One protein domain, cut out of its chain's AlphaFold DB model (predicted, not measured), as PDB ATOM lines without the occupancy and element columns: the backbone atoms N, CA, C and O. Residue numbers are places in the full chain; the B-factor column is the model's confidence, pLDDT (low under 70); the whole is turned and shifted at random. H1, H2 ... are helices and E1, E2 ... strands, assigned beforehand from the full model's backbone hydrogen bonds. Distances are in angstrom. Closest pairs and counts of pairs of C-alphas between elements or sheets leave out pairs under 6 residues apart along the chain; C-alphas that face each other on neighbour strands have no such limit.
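Overview. This is residues 31 to 122 of the 123 residues of an uncharacterized protein of Sphingobacterium sp. 2c-3 (UniProt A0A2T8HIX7). With little regular structure, a twisted four-strand sheet has H1 over one face and residues 91 to 114 over the other. The sheet runs E1 E2 E3 E4, mixed; 36 of 92 printed residues are in named elements, mostly strand. The whole is compact, radius of gyration of the C-alphas 13.0 A, spanning 39 by 28 by 15 A.

Along the chain. E1 is residues 37 to 44, E2 53 to 60, H1 68 to 73, E3 83 to 90, 23.2 A long, and E4 115 to 120. C-alpha 37 is at (306.081, 239.594, 262.609), C-alpha 120 at (285.217, 240.566, 267.189).

Arrangement. E2 and E3 are parallel, N 56 and O 85 2.9 A apart, and with H1 between form a right-handed strand-helix-strand unit. Hairpins E1 and E2, E3 and E4 are antiparallel, N 57 to O 41 and N 86 to O 117 both 2.8 A. H1 is on the sheet; its closest C-alphas with E4, Ala 72 and Val 117, are 6.7 A apart. Its O i to N i+4 pairs are within hydrogen-bond range.

Size, cuts and confidence. The printed part has no cut; the link E3 to E4 is long; pLDDT is under 70 at residues 47 to 49.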
ATOM      1  N   LYS A  31     304.821 244.234 260.179       94.19
ATOM      2  CA  LYS A  31     306.276 244.173 259.959       94.19
ATOM      3  C   LYS A  31     307.034 245.330 260.613       94.19
ATOM      4  O   LYS A  31     308.223 245.191 260.880       94.19
ATOM      5  N   ASP A  32     306.354 246.441 260.890       93.12
ATOM      6  CA  ASP A  32     306.950 247.614 261.534       93.12
ATOM      7  C   ASP A  32     306.955 247.490 263.069       93.12
ATOM      8  O   ASP A  32     307.583 248.293 263.763       93.12
ATOM      9  N   LEU A  33     306.261 246.486 263.621       95.56
ATOM     10  CA  LEU A  33     306.186 246.256 265.059       95.56
ATOM     11  C   LEU A  33     307.395 245.457 265.584       95.56
ATOM     12  O   LEU A  33     307.880 244.531 264.925       95.56
ATOM     13  N   PRO A  34     307.850 245.729 266.824       95.50
ATOM     14  CA  PRO A  34     308.810 244.882 267.521       95.50
ATOM     15  C   PRO A  34     308.313 243.433 267.626       95.50
ATOM     16  O   PRO A  34     307.217 243.182 268.131       95.50
ATOM     17  N   GLY A  35     309.136 242.482 267.178       95.62
ATOM     18  CA  GLY A  35     308.813 241.051 267.188       95.62
ATOM     19  C   GLY A  35     309.135 240.299 265.895       95.62
ATOM     20  O   GLY A  35     309.085 239.073 265.909       95.62
ATOM     21  N   ASP A  36     309.493 241.004 264.812       97.62
ATOM     22  CA  ASP A  36     309.717 240.419 263.473       97.62
ATOM     23  C   ASP A  36     308.505 239.588 263.015       97.62
ATOM     24  O   ASP A  36     308.599 238.384 262.765       97.62
ATOM     25  N   PHE A  37     307.332 240.234 263.002       98.31
ATOM     26  CA  PHE A  37     306.081 239.594 262.609       98.31
ATOM     27  C   PHE A  37     305.970 239.443 261.092       98.31
ATOM     28  O   PHE A  37     306.239 240.378 260.339       98.31
ATOM     29  N   GLU A  38     305.470 238.297 260.637       98.12
ATOM     30  CA  GLU A  38     305.189 238.058 259.222       98.12
ATOM     31  C   GLU A  38     303.933 237.204 259.038       98.12
ATOM     32  O   GLU A  38     303.844 236.103 259.574       98.12
ATOM     33  N   GLU A  39     302.956 237.705 258.275       98.12
ATOM     34  CA  GLU A  39     301.784 236.927 257.859       98.12
ATOM     35  C   GLU A  39     302.213 235.864 256.842       98.12
ATOM     36  O   GLU A  39     302.754 236.190 255.786       98.12
ATOM     37  N   VAL A  40     301.974 234.592 257.168       98.19
ATOM     38  CA  VAL A  40     302.400 233.437 256.354       98.19
ATOM     39  C   VAL A  40     301.237 232.643 255.771       98.19
ATOM     40  O   VAL A  40     301.436 231.889 254.823       98.19
ATOM     41  N   ALA A  41     300.030 232.800 256.318       98.31
ATOM     42  CA  ALA A  41     298.820 232.207 255.766       98.31
ATOM     43  C   ALA A  41     297.581 233.004 256.175       98.31
ATOM     44  O   ALA A  41     297.506 233.548 257.281       98.31
ATOM     45  N   PHE A  42     296.577 233.003 255.305       98.12
ATOM     46  CA  PHE A  42     295.300 233.660 255.540       98.12
ATOM     47  C   PHE A  42     294.166 232.886 254.865       98.12
ATOM     48  O   PHE A  42     294.282 232.469 253.713       98.12
ATOM     49  N   VAL A  43     293.046 232.729 255.569       97.44
ATOM     50  CA  VAL A  43     291.793 232.217 255.004       97.44
ATOM     51  C   VAL A  43     290.603 233.012 255.540       97.44
ATOM     52  O   VAL A  43     290.580 233.457 256.691       97.44
ATOM     53  N   ARG A  44     289.586 233.191 254.697       94.69
ATOM     54  CA  ARG A  44     288.313 233.824 255.061       94.69
ATOM     55  C   ARG A  44     287.137 233.094 254.439       94.69
ATOM     56  O   ARG A  44     287.284 232.465 253.395       94.69
ATOM     57  N   ASN A  45     285.974 233.188 255.075       92.75
ATOM     58  CA  ASN A  45     284.751 232.638 254.503       92.75
ATOM     59  C   ASN A  45     284.280 233.443 253.284       92.75
ATOM     60  O   ASN A  45     284.564 234.640 253.134       92.75
ATOM     61  N   GLU A  46     283.516 232.774 252.423       88.94
ATOM     62  CA  GLU A  46     282.757 233.448 251.376       88.94
ATOM     63  C   GLU A  46     281.643 234.302 251.993       88.94
ATOM     64  O   GLU A  46     280.933 233.890 252.916       88.94
ATOM     65  N   GLN A  47     281.485 235.519 251.477       69.31
ATOM     66  CA  GLN A  47     280.591 236.524 252.042       69.31
ATOM     67  C   GLN A  47     279.156 236.317 251.549       69.31
ATOM     68  O   GLN A  47     278.665 237.073 250.718       69.31
ATOM     69  N   ASN A  48     278.495 235.272 252.057       63.56
ATOM     70  CA  ASN A  48     277.195 234.864 251.532       63.56
ATOM     71  C   ASN A  48     276.003 235.272 252.424       63.56
ATOM     72  O   ASN A  48     275.100 235.888 251.872       63.56
ATOM     73  N   LYS A  49     275.966 235.034 253.756       60.91
ATOM     74  CA  LYS A  49     274.858 235.482 254.663       60.91
ATOM     75  C   LYS A  49     275.214 235.529 256.171       60.91
ATOM     76  O   LYS A  49     274.425 235.097 257.009       60.91
ATOM     77  N   GLY A  50     276.390 236.029 256.551       74.00
ATOM     78  CA  GLY A  50     276.805 236.116 257.959       74.00
ATOM     79  C   GLY A  50     277.987 237.057 258.171       74.00
ATOM     80  O   GLY A  50     278.479 237.655 257.216       74.00
ATOM     81  N   GLY A  51     278.433 237.187 259.421       84.19
ATOM     82  CA  GLY A  51     279.665 237.903 259.736       84.19
ATOM     83  C   GLY A  51     280.884 237.274 259.053       84.19
ATOM     84  O   GLY A  51     280.897 236.082 258.732       84.19
ATOM     85  N   ILE A  52     281.907 238.087 258.802       91.44
ATOM     86  CA  ILE A  52     283.127 237.636 258.124       91.44
ATOM     87  C   ILE A  52     284.012 236.895 259.126       91.44
ATOM     88  O   ILE A  52     284.374 237.449 260.158       91.44
ATOM     89  N   VAL A  53     284.393 235.661 258.823       93.62
ATOM     90  CA  VAL A  53     285.395 234.915 259.587       93.62
ATOM     91  C   VAL A  53     286.727 235.051 258.870       93.62
ATOM     92  O   VAL A  53     286.822 234.756 257.680       93.62
ATOM     93  N   ARG A  54     287.746 235.503 259.595       95.94
ATOM     94  CA  ARG A  54     289.124 235.664 259.134       95.94
ATOM     95  C   ARG A  54     290.040 234.870 260.041       95.94
ATOM     96  O   ARG A  54     289.960 235.002 261.264       95.94
ATOM     97  N   VAL A  55     290.916 234.079 259.447       98.00
ATOM     98  CA  VAL A  55     291.908 233.301 260.178       98.00
ATOM     99  C   VAL A  55     293.276 233.581 259.584       98.00
ATOM    100  O   VAL A  55     293.470 233.405 258.386       98.00
ATOM    101  N   TYR A  56     294.199 234.024 260.429       98.50
ATOM    102  CA  TYR A  56     295.563 234.385 260.056       98.50
ATOM    103  C   TYR A  56     296.569 233.498 260.785       98.50
ATOM    104  O   TYR A  56     296.379 233.171 261.962       98.50
ATOM    105  N   ALA A  57     297.657 233.168 260.101       98.56
ATOM    106  CA  ALA A  57     298.875 232.637 260.689       98.56
ATOM    107  C   ALA A  57     299.970 233.690 260.546       98.56
ATOM    108  O   ALA A  57     300.258 234.158 259.442       98.56
ATOM    109  N   VAL A  58     300.574 234.050 261.670       98.62
ATOM    110  CA  VAL A  58     301.635 235.049 261.761       98.62
ATOM    111  C   VAL A  58     302.833 234.402 262.438       98.62
ATOM    112  O   VAL A  58     302.696 233.801 263.500       98.62
ATOM    113  N   THR A  59     304.012 234.507 261.844       98.56
ATOM    114  CA  THR A  59     305.262 234.074 262.479       98.56
ATOM    115  C   THR A  59     305.874 235.204 263.296       98.56
ATOM    116  O   THR A  59     305.604 236.375 263.032       98.56
ATOM    117  N   VAL A  60     306.663 234.852 264.309       98.50
ATOM    118  CA  VAL A  60     307.320 235.779 265.238       98.50
ATOM    119  C   VAL A  60     308.791 235.396 265.350       98.50
ATOM    120  O   VAL A  60     309.097 234.267 265.737       98.50
ATOM    121  N   GLY A  61     309.694 236.317 265.013       97.88
ATOM    122  CA  GLY A  61     311.141 236.101 265.111       97.88
ATOM    123  C   GLY A  61     311.748 236.467 266.473       97.88
ATOM    124  O   GLY A  61     312.618 235.753 266.962       97.88
ATOM    125  N   ASP A  62     311.285 237.544 267.122       97.25
ATOM    126  CA  ASP A  62     311.765 237.992 268.447       97.25
ATOM    127  C   ASP A  62     310.621 237.983 269.473       97.25
ATOM    128  O   ASP A  62     309.956 238.989 269.730       97.25
ATOM    129  N   GLN A  63     310.397 236.823 270.090       96.19
ATOM    130  CA  GLN A  63     309.307 236.613 271.048       96.19
ATOM    131  C   GLN A  63     309.427 237.482 272.309       96.19
ATOM    132  O   GLN A  63     308.408 237.797 272.924       96.19
ATOM    133  N   ALA A  64     310.644 237.879 272.700       96.81
ATOM    134  CA  ALA A  64     310.882 238.670 273.908       96.81
ATOM    135  C   ALA A  64     310.445 240.133 273.741       96.81
ATOM    136  O   ALA A  64     310.063 240.776 274.719       96.81
ATOM    137  N   LYS A  65     310.483 240.654 272.508       96.88
ATOM    138  CA  LYS A  65     310.011 242.008 272.173       96.88
ATOM    139  C   LYS A  65     308.634 242.032 271.512       96.88
ATOM    140  O   LYS A  65     308.107 243.117 271.285       96.88
ATOM    141  N   ALA A  66     308.063 240.868 271.209       97.44
ATOM    142  CA  ALA A  66     306.830 240.732 270.450       97.44
ATOM    143  C   ALA A  66     305.630 241.433 271.108       97.44
ATOM    144  O   ALA A  66     305.188 241.090 272.208       97.44
ATOM    145  N   GLN A  67     305.041 242.381 270.381       97.50
ATOM    146  CA  GLN A  67     303.832 243.103 270.788       97.50
ATOM    147  C   GLN A  67     302.567 242.461 270.194       97.50
ATOM    148  O   GLN A  67     301.894 243.038 269.344       97.50
ATOM    149  N   TYR A  68     302.230 241.250 270.651       97.50
ATOM    150  CA  TYR A  68     301.149 240.427 270.084       97.50
ATOM    151  C   TYR A  68     299.784 241.122 269.988       97.50
ATOM    152  O   TYR A  68     299.100 240.983 268.979       97.50
ATOM    153  N   GLU A  69     299.369 241.852 271.029       97.00
ATOM    154  CA  GLU A  69     298.064 242.531 271.021       97.00
ATOM    155  C   GLU A  69     298.046 243.697 270.030       97.00
ATOM    156  O   GLU A  69     297.099 243.816 269.267       97.00
ATOM    157  N   GLN A  70     299.124 244.488 269.972       96.38
ATOM    158  CA  GLN A  70     299.233 245.591 269.014       96.38
ATOM    159  C   GLN A  70     299.275 245.069 267.577       96.38
ATOM    160  O   GLN A  70     298.626 245.627 266.703       96.38
ATOM    161  N   CYS A  71     299.974 243.955 267.344       96.94
ATOM    162  CA  CYS A  71     299.961 243.264 266.058       96.94
ATOM    163  C   CYS A  71     298.546 242.807 265.688       96.94
ATOM    164  O   CYS A  71     298.083 243.059 264.579       96.94
ATOM    165  N   ALA A  72     297.821 242.204 266.632       96.31
ATOM    166  CA  ALA A  72     296.443 241.779 266.416       96.31
ATOM    167  C   ALA A  72     295.479 242.945 266.127       96.31
ATOM    168  O   ALA A  72     294.525 242.759 265.372       96.31
ATOM    169  N   ASP A  73     295.730 244.127 266.691       94.25
ATOM    170  CA  ASP A  73     294.917 245.333 266.489       94.25
ATOM    171  C   ASP A  73     295.096 245.958 265.093       94.25
ATOM    172  O   ASP A  73     294.250 246.741 264.667       94.25
ATOM    173  N   LEU A  74     296.152 245.589 264.355       94.75
ATOM    174  CA  LEU A  74     296.350 246.011 262.964       94.75
ATOM    175  C   LEU A  74     295.532 245.189 261.957       94.75
ATOM    176  O   LEU A  74     295.420 245.578 260.794       94.75
ATOM    177  N   PHE A  75     294.949 244.059 262.369       94.69
ATOM    178  CA  PHE A  75     294.131 243.245 261.472       94.69
ATOM    179  C   PHE A  75     292.701 243.796 261.327       94.69
ATOM    180  O   PHE A  75     292.155 244.371 262.267       94.69
ATOM    181  N   PRO A  76     292.027 243.567 260.182       91.06
ATOM    182  CA  PRO A  76     290.658 244.034 259.973       91.06
ATOM    183  C   PRO A  76     289.655 243.439 260.971       91.06
ATOM    184  O   PRO A  76     289.470 242.218 261.035       91.06
ATOM    185  N   THR A  77     288.955 244.310 261.698       88.38
ATOM    186  CA  THR A  77     287.890 243.961 262.661       88.38
ATOM    187  C   THR A  77     286.686 244.900 262.557       88.38
ATOM    188  O   THR A  77     285.922 245.042 263.500       88.38
ATOM    189  N   ASN A  78     286.528 245.616 261.449       82.94
ATOM    190  CA  ASN A  78     285.536 246.685 261.310       82.94
ATOM    191  C   ASN A  78     284.138 246.196 260.894       82.94
ATOM    192  O   ASN A  78     283.176 246.946 261.020       82.94
ATOM    193  N   ASP A  79     283.995 244.963 260.405       84.69
ATOM    194  CA  ASP A  79     282.687 244.466 259.970       84.69
ATOM    195  C   ASP A  79     281.888 243.902 261.143       84.69
ATOM    196  O   ASP A  79     282.342 242.989 261.840       84.69
ATOM    197  N   TYR A  80     280.661 244.386 261.327       84.62
ATOM    198  CA  TYR A  80     279.774 243.895 262.375       84.62
ATOM    199  C   TYR A  80     279.575 242.374 262.299       84.62
ATOM    200  O   TYR A  80     279.278 241.809 261.243       84.62
ATOM    201  N   GLY A  81     279.728 241.706 263.443       85.69
ATOM    202  CA  GLY A  81     279.606 240.253 263.540       85.69
ATOM    203  C   GLY A  81     280.785 239.485 262.937       85.69
ATOM    204  O   GLY A  81     280.743 238.256 262.922       85.69
ATOM    205  N   SER A  82     281.829 240.169 262.456       91.50
ATOM    206  CA  SER A  82     283.053 239.498 262.030       91.50
ATOM    207  C   SER A  82     283.840 238.939 263.207       91.50
ATOM    208  O   SER A  82     283.749 239.404 264.346       91.50
ATOM    209  N   VAL A  83     284.626 237.915 262.911       94.31
ATOM    210  CA  VAL A  83     285.565 237.291 263.828       94.31
ATOM    211  C   VAL A  83     286.910 237.233 263.133       94.31
ATOM    212  O   VAL A  83     287.030 236.623 262.072       94.31
ATOM    213  N   THR A  84     287.923 237.805 263.765       96.25
ATOM    214  CA  THR A  84     289.308 237.727 263.308       96.25
ATOM    215  C   THR A  84     290.110 236.936 264.327       96.25
ATOM    216  O   THR A  84     290.190 237.314 265.496       96.25
ATOM    217  N   LYS A  85     290.659 235.800 263.902       97.69
ATOM    218  CA  LYS A  85     291.445 234.879 264.727       97.69
ATOM    219  C   LYS A  85     292.868 234.850 264.184       97.69
ATOM    220  O   LYS A  85     293.066 234.560 263.009       97.69
ATOM    221  N   ILE A  86     293.838 235.172 265.024       98.44
ATOM    222  CA  ILE A  86     295.252 235.244 264.659       98.44
ATOM    223  C   ILE A  86     296.008 234.223 265.499       98.44
ATOM    224  O   ILE A  86     295.957 234.255 266.732       98.44
ATOM    225  N   TYR A  87     296.697 233.316 264.820       98.56
ATOM    226  CA  TYR A  87     297.614 232.357 265.416       98.56
ATOM    227  C   TYR A  87     299.041 232.848 265.227       98.56
ATOM    228  O   TYR A  87     299.467 233.097 264.102       98.56
ATOM    229  N   PHE A  88     299.773 232.966 266.327       98.62
ATOM    230  CA  PHE A  88     301.181 233.320 266.318       98.62
ATOM    231  C   PHE A  88     302.033 232.059 266.420       98.62
ATOM    232  O   PHE A  88     301.809 231.245 267.314       98.62
ATOM    233  N   PHE A  89     303.018 231.916 265.542       98.62
ATOM    234  CA  PHE A  89     303.936 230.780 265.479       98.62
ATOM    235  C   PHE A  89     305.382 231.248 265.616       98.62
ATOM    236  O   PHE A  89     305.722 232.367 265.238       98.62
ATOM    237  N   ASP A  90     306.243 230.389 266.147       98.06
ATOM    238  CA  ASP A  90     307.680 230.653 266.177       98.06
ATOM    239  C   ASP A  90     308.246 230.543 264.756       98.06
ATOM    240  O   ASP A  90     308.072 229.516 264.097       98.06
ATOM    241  N   LYS A  91     308.934 231.587 264.286       97.56
ATOM    242  CA  LYS A  91     309.573 231.604 262.961       97.56
ATOM    243  C   LYS A  91     310.701 230.569 262.842       97.56
ATOM    244  O   LYS A  91     311.023 230.148 261.735       97.56
ATOM    245  N   GLY A  92     311.289 230.147 263.966       97.19
ATOM    246  CA  GLY A  92     312.315 229.103 264.036       97.19
ATOM    247  C   GLY A  92     311.778 227.668 264.064       97.19
ATOM    248  O   GLY A  92     312.571 226.728 264.006       97.19
ATOM    249  N   MET A  93     310.458 227.476 264.146       97.12
ATOM    250  CA  MET A  93     309.806 226.163 264.213       97.12
ATOM    251  C   MET A  93     308.912 225.934 262.985       97.12
ATOM    252  O   MET A  93     308.596 226.878 262.267       97.12
ATOM    253  N   PRO A  94     308.463 224.695 262.715       97.56
ATOM    254  CA  PRO A  94     307.463 224.460 261.680       97.56
ATOM    255  C   PRO A  94     306.171 225.245 261.952       97.56
ATOM    256  O   PRO A  94     305.592 225.147 263.035       97.56
ATOM    257  N   TYR A  95     305.689 225.968 260.942       98.25
ATOM    258  CA  TYR A  95     304.440 226.732 260.973       98.25
ATOM    259  C   TYR A  95     303.564 226.410 259.751       98.25
ATOM    260  O   TYR A  95     304.083 225.993 258.710       98.25
ATOM    261  N   PRO A  96     302.232 226.573 259.849       97.75
ATOM    262  CA  PRO A  96     301.340 226.352 258.721       97.75
ATOM    263  C   PRO A  96     301.465 227.478 257.686       97.75
ATOM    264  O   PRO A  96     301.444 228.656 258.031       97.75
ATOM    265  N   THR A  97     301.533 227.106 256.408       97.31
ATOM    266  CA  THR A  97     301.429 228.025 255.254       97.31
ATOM    267  C   THR A  97     300.048 227.984 254.595       97.31
ATOM    268  O   THR A  97     299.778 228.723 253.657       97.31
ATOM    269  N   GLU A  98     299.165 227.116 255.086       97.44
ATOM    270  CA  GLU A  98     297.779 226.974 254.648       97.44
ATOM    271  C   GLU A  98     296.881 226.827 255.880       97.44
ATOM    272  O   GLU A  98     297.293 226.261 256.896       97.44
ATOM    273  N   LEU A  99     295.657 227.350 255.788       98.12
ATOM    274  CA  LEU A  99     294.672 227.358 256.868       98.12
ATOM    275  C   LEU A  99     293.306 226.894 256.359       98.12
ATOM    276  O   LEU A  99     292.959 227.105 255.198       98.12
ATOM    277  N   THR A 100     292.500 226.335 257.256       97.25
ATOM    278  CA  THR A 100     291.102 225.964 257.006       97.25
ATOM    279  C   THR A 100     290.141 226.839 257.805       97.25
ATOM    280  O   THR A 100     290.479 227.397 258.851       97.25
ATOM    281  N   LEU A 101     288.904 226.969 257.319       94.81
ATOM    282  CA  LEU A 101     287.853 227.685 258.052       94.81
ATOM    283  C   LEU A 101     287.337 226.897 259.253       94.81
ATOM    284  O   LEU A 101     286.972 227.508 260.254       94.81
ATOM    285  N   ASP A 102     287.350 225.570 259.164       94.12
ATOM    286  CA  ASP A 102     286.922 224.693 260.245       94.12
ATOM    287  C   ASP A 102     288.016 224.548 261.302       94.12
ATOM    288  O   ASP A 102     289.201 224.440 260.974       94.12
ATOM    289  N   GLU A 103     287.613 224.528 262.575       93.38
ATOM    290  CA  GLU A 103     288.519 224.238 263.685       93.38
ATOM    291  C   GLU A 103     289.114 222.822 263.540       93.38
ATOM    292  O   GLU A 103     288.400 221.894 263.160       93.38
ATOM    293  N   PRO A 104     290.413 222.628 263.843       95.19
ATOM    294  CA  PRO A 104     291.320 223.564 264.520       95.19
ATOM    295  C   PRO A 104     292.043 224.587 263.615       95.19
ATOM    296  O   PRO A 104     292.936 225.282 264.092       95.19
ATOM    297  N   HIS A 105     291.634 224.751 262.354       97.25
ATOM    298  CA  HIS A 105     292.177 225.662 261.326       97.25
ATOM    299  C   HIS A 105     293.542 225.298 260.732       97.25
ATOM    300  O   HIS A 105     293.915 225.840 259.695       97.25
ATOM    301  N   PHE A 106     294.294 224.406 261.368       97.50
ATOM    302  CA  PHE A 106     295.557 223.856 260.876       97.50
ATOM    303  C   PHE A 106     295.834 222.518 261.565       97.50
ATOM    304  O   PHE A 106     295.191 222.169 262.553       97.50
ATOM    305  N   ASP A 107     296.811 221.765 261.068       97.19
ATOM    306  CA  ASP A 107     297.216 220.496 261.675       97.19
ATOM    307  C   ASP A 107     297.928 220.712 263.026       97.19
ATOM    308  O   ASP A 107     299.114 221.045 263.083       97.19
ATOM    309  N   ILE A 108     297.193 220.506 264.121       96.12
ATOM    310  CA  ILE A 108     297.688 220.645 265.501       96.12
ATOM    311  C   ILE A 108     298.655 219.536 265.933       96.12
ATOM    312  O   ILE A 108     299.279 219.657 266.984       96.12
ATOM    313  N   GLN A 109     298.775 218.445 265.169       96.44
ATOM    314  CA  GLN A 109     299.789 217.418 265.431       96.44
ATOM    315  C   GLN A 109     301.148 217.839 264.869       96.44
ATOM    316  O   GLN A 109     302.187 217.435 265.391       96.44
ATOM    317  N   LYS A 110     301.138 218.662 263.815       96.31
ATOM    318  CA  LYS A 110     302.339 219.132 263.123       96.31
ATOM    319  C   LYS A 110     302.822 220.500 263.602       96.31
ATOM    320  O   LYS A 110     304.027 220.743 263.610       96.31
ATOM    321  N   TYR A 111     301.905 221.387 263.981       97.62
ATOM    322  CA  TYR A 111     302.217 222.777 264.313       97.62
ATOM    323  C   TYR A 111     301.692 223.167 265.694       97.62
ATOM    324  O   TYR A 111     300.627 222.723 266.120       97.62
ATOM    325  N   SER A 112     302.415 224.058 266.374       96.81
ATOM    326  CA  SER A 112     302.041 224.573 267.693       96.81
ATOM    327  C   SER A 112     302.061 226.097 267.695       96.81
ATOM    328  O   SER A 112     303.074 226.710 267.364       96.81
ATOM    329  N   ALA A 113     300.930 226.710 268.046       97.31
ATOM    330  CA  ALA A 113     300.826 228.159 268.159       97.31
ATOM    331  C   ALA A 113     301.384 228.634 269.511       97.31
ATOM    332  O   ALA A 113     300.979 228.141 270.563       97.31
ATOM    333  N   LEU A 114     302.257 229.641 269.481       97.19
ATOM    334  CA  LEU A 114     302.777 230.347 270.656       97.19
ATOM    335  C   LEU A 114     301.675 231.118 271.385       97.19
ATOM    336  O   LEU A 114     301.624 231.165 272.614       97.19
ATOM    337  N   ARG A 115     300.806 231.773 270.610       97.50
ATOM    338  CA  ARG A 115     299.711 232.596 271.122       97.50
ATOM    339  C   ARG A 115     298.557 232.607 270.138       97.50
ATOM    340  O   ARG A 115     298.751 232.536 268.928       97.50
ATOM    341  N   ILE A 116     297.351 232.732 270.673       97.88
ATOM    342  CA  ILE A 116     296.127 232.865 269.890       97.88
ATOM    343  C   ILE A 116     295.446 234.144 270.344       97.88
ATOM    344  O   ILE A 116     295.194 234.321 271.537       97.88
ATOM    345  N   VAL A 117     295.147 235.029 269.403       97.94
ATOM    346  CA  VAL A 117     294.413 236.263 269.671       97.94
ATOM    347  C   VAL A 117     293.147 236.278 268.827       97.94
ATOM    348  O   VAL A 117     293.159 235.927 267.650       97.94
ATOM    349  N   LYS A 118     292.027 236.661 269.441       96.38
ATOM    350  CA  LYS A 118     290.725 236.742 268.779       96.38
ATOM    351  C   LYS A 118     290.148 238.140 268.959       96.38
ATOM    352  O   LYS A 118     290.152 238.675 270.068       96.38
ATOM    353  N   ARG A 119     289.637 238.712 267.875       94.94
ATOM    354  CA  ARG A 119     288.927 239.990 267.832       94.94
ATOM    355  C   ARG A 119     287.545 239.783 267.226       94.94
ATOM    356  O   ARG A 119     287.360 238.926 266.361       94.94
ATOM    357  N   TYR A 120     286.583 240.564 267.695       92.19
ATOM    358  CA  TYR A 120     285.217 240.566 267.189       92.19
ATOM    359  C   TYR A 120     284.919 241.938 266.621       92.19
ATOM    360  O   TYR A 120     285.300 242.941 267.226       92.19
ATOM    361  N   GLY A 121     284.233 241.978 265.486       85.88
ATOM    362  CA  GLY A 121     283.821 243.246 264.923       85.88
ATOM    363  C   GLY A 121     282.767 243.924 265.779       85.88
ATOM    364  O   GLY A 121     281.734 243.329 266.106       85.88
ATOM    365  N   SER A 122     283.053 245.163 266.168       75.12
ATOM    366  CA  SER A 122     282.131 246.011 266.916       75.12
ATOM    367  C   SER A 122     281.049 246.595 266.002       75.12
ATOM    368  O   SER A 122     281.164 246.558 264.777       75.12
TER     369      SER A 122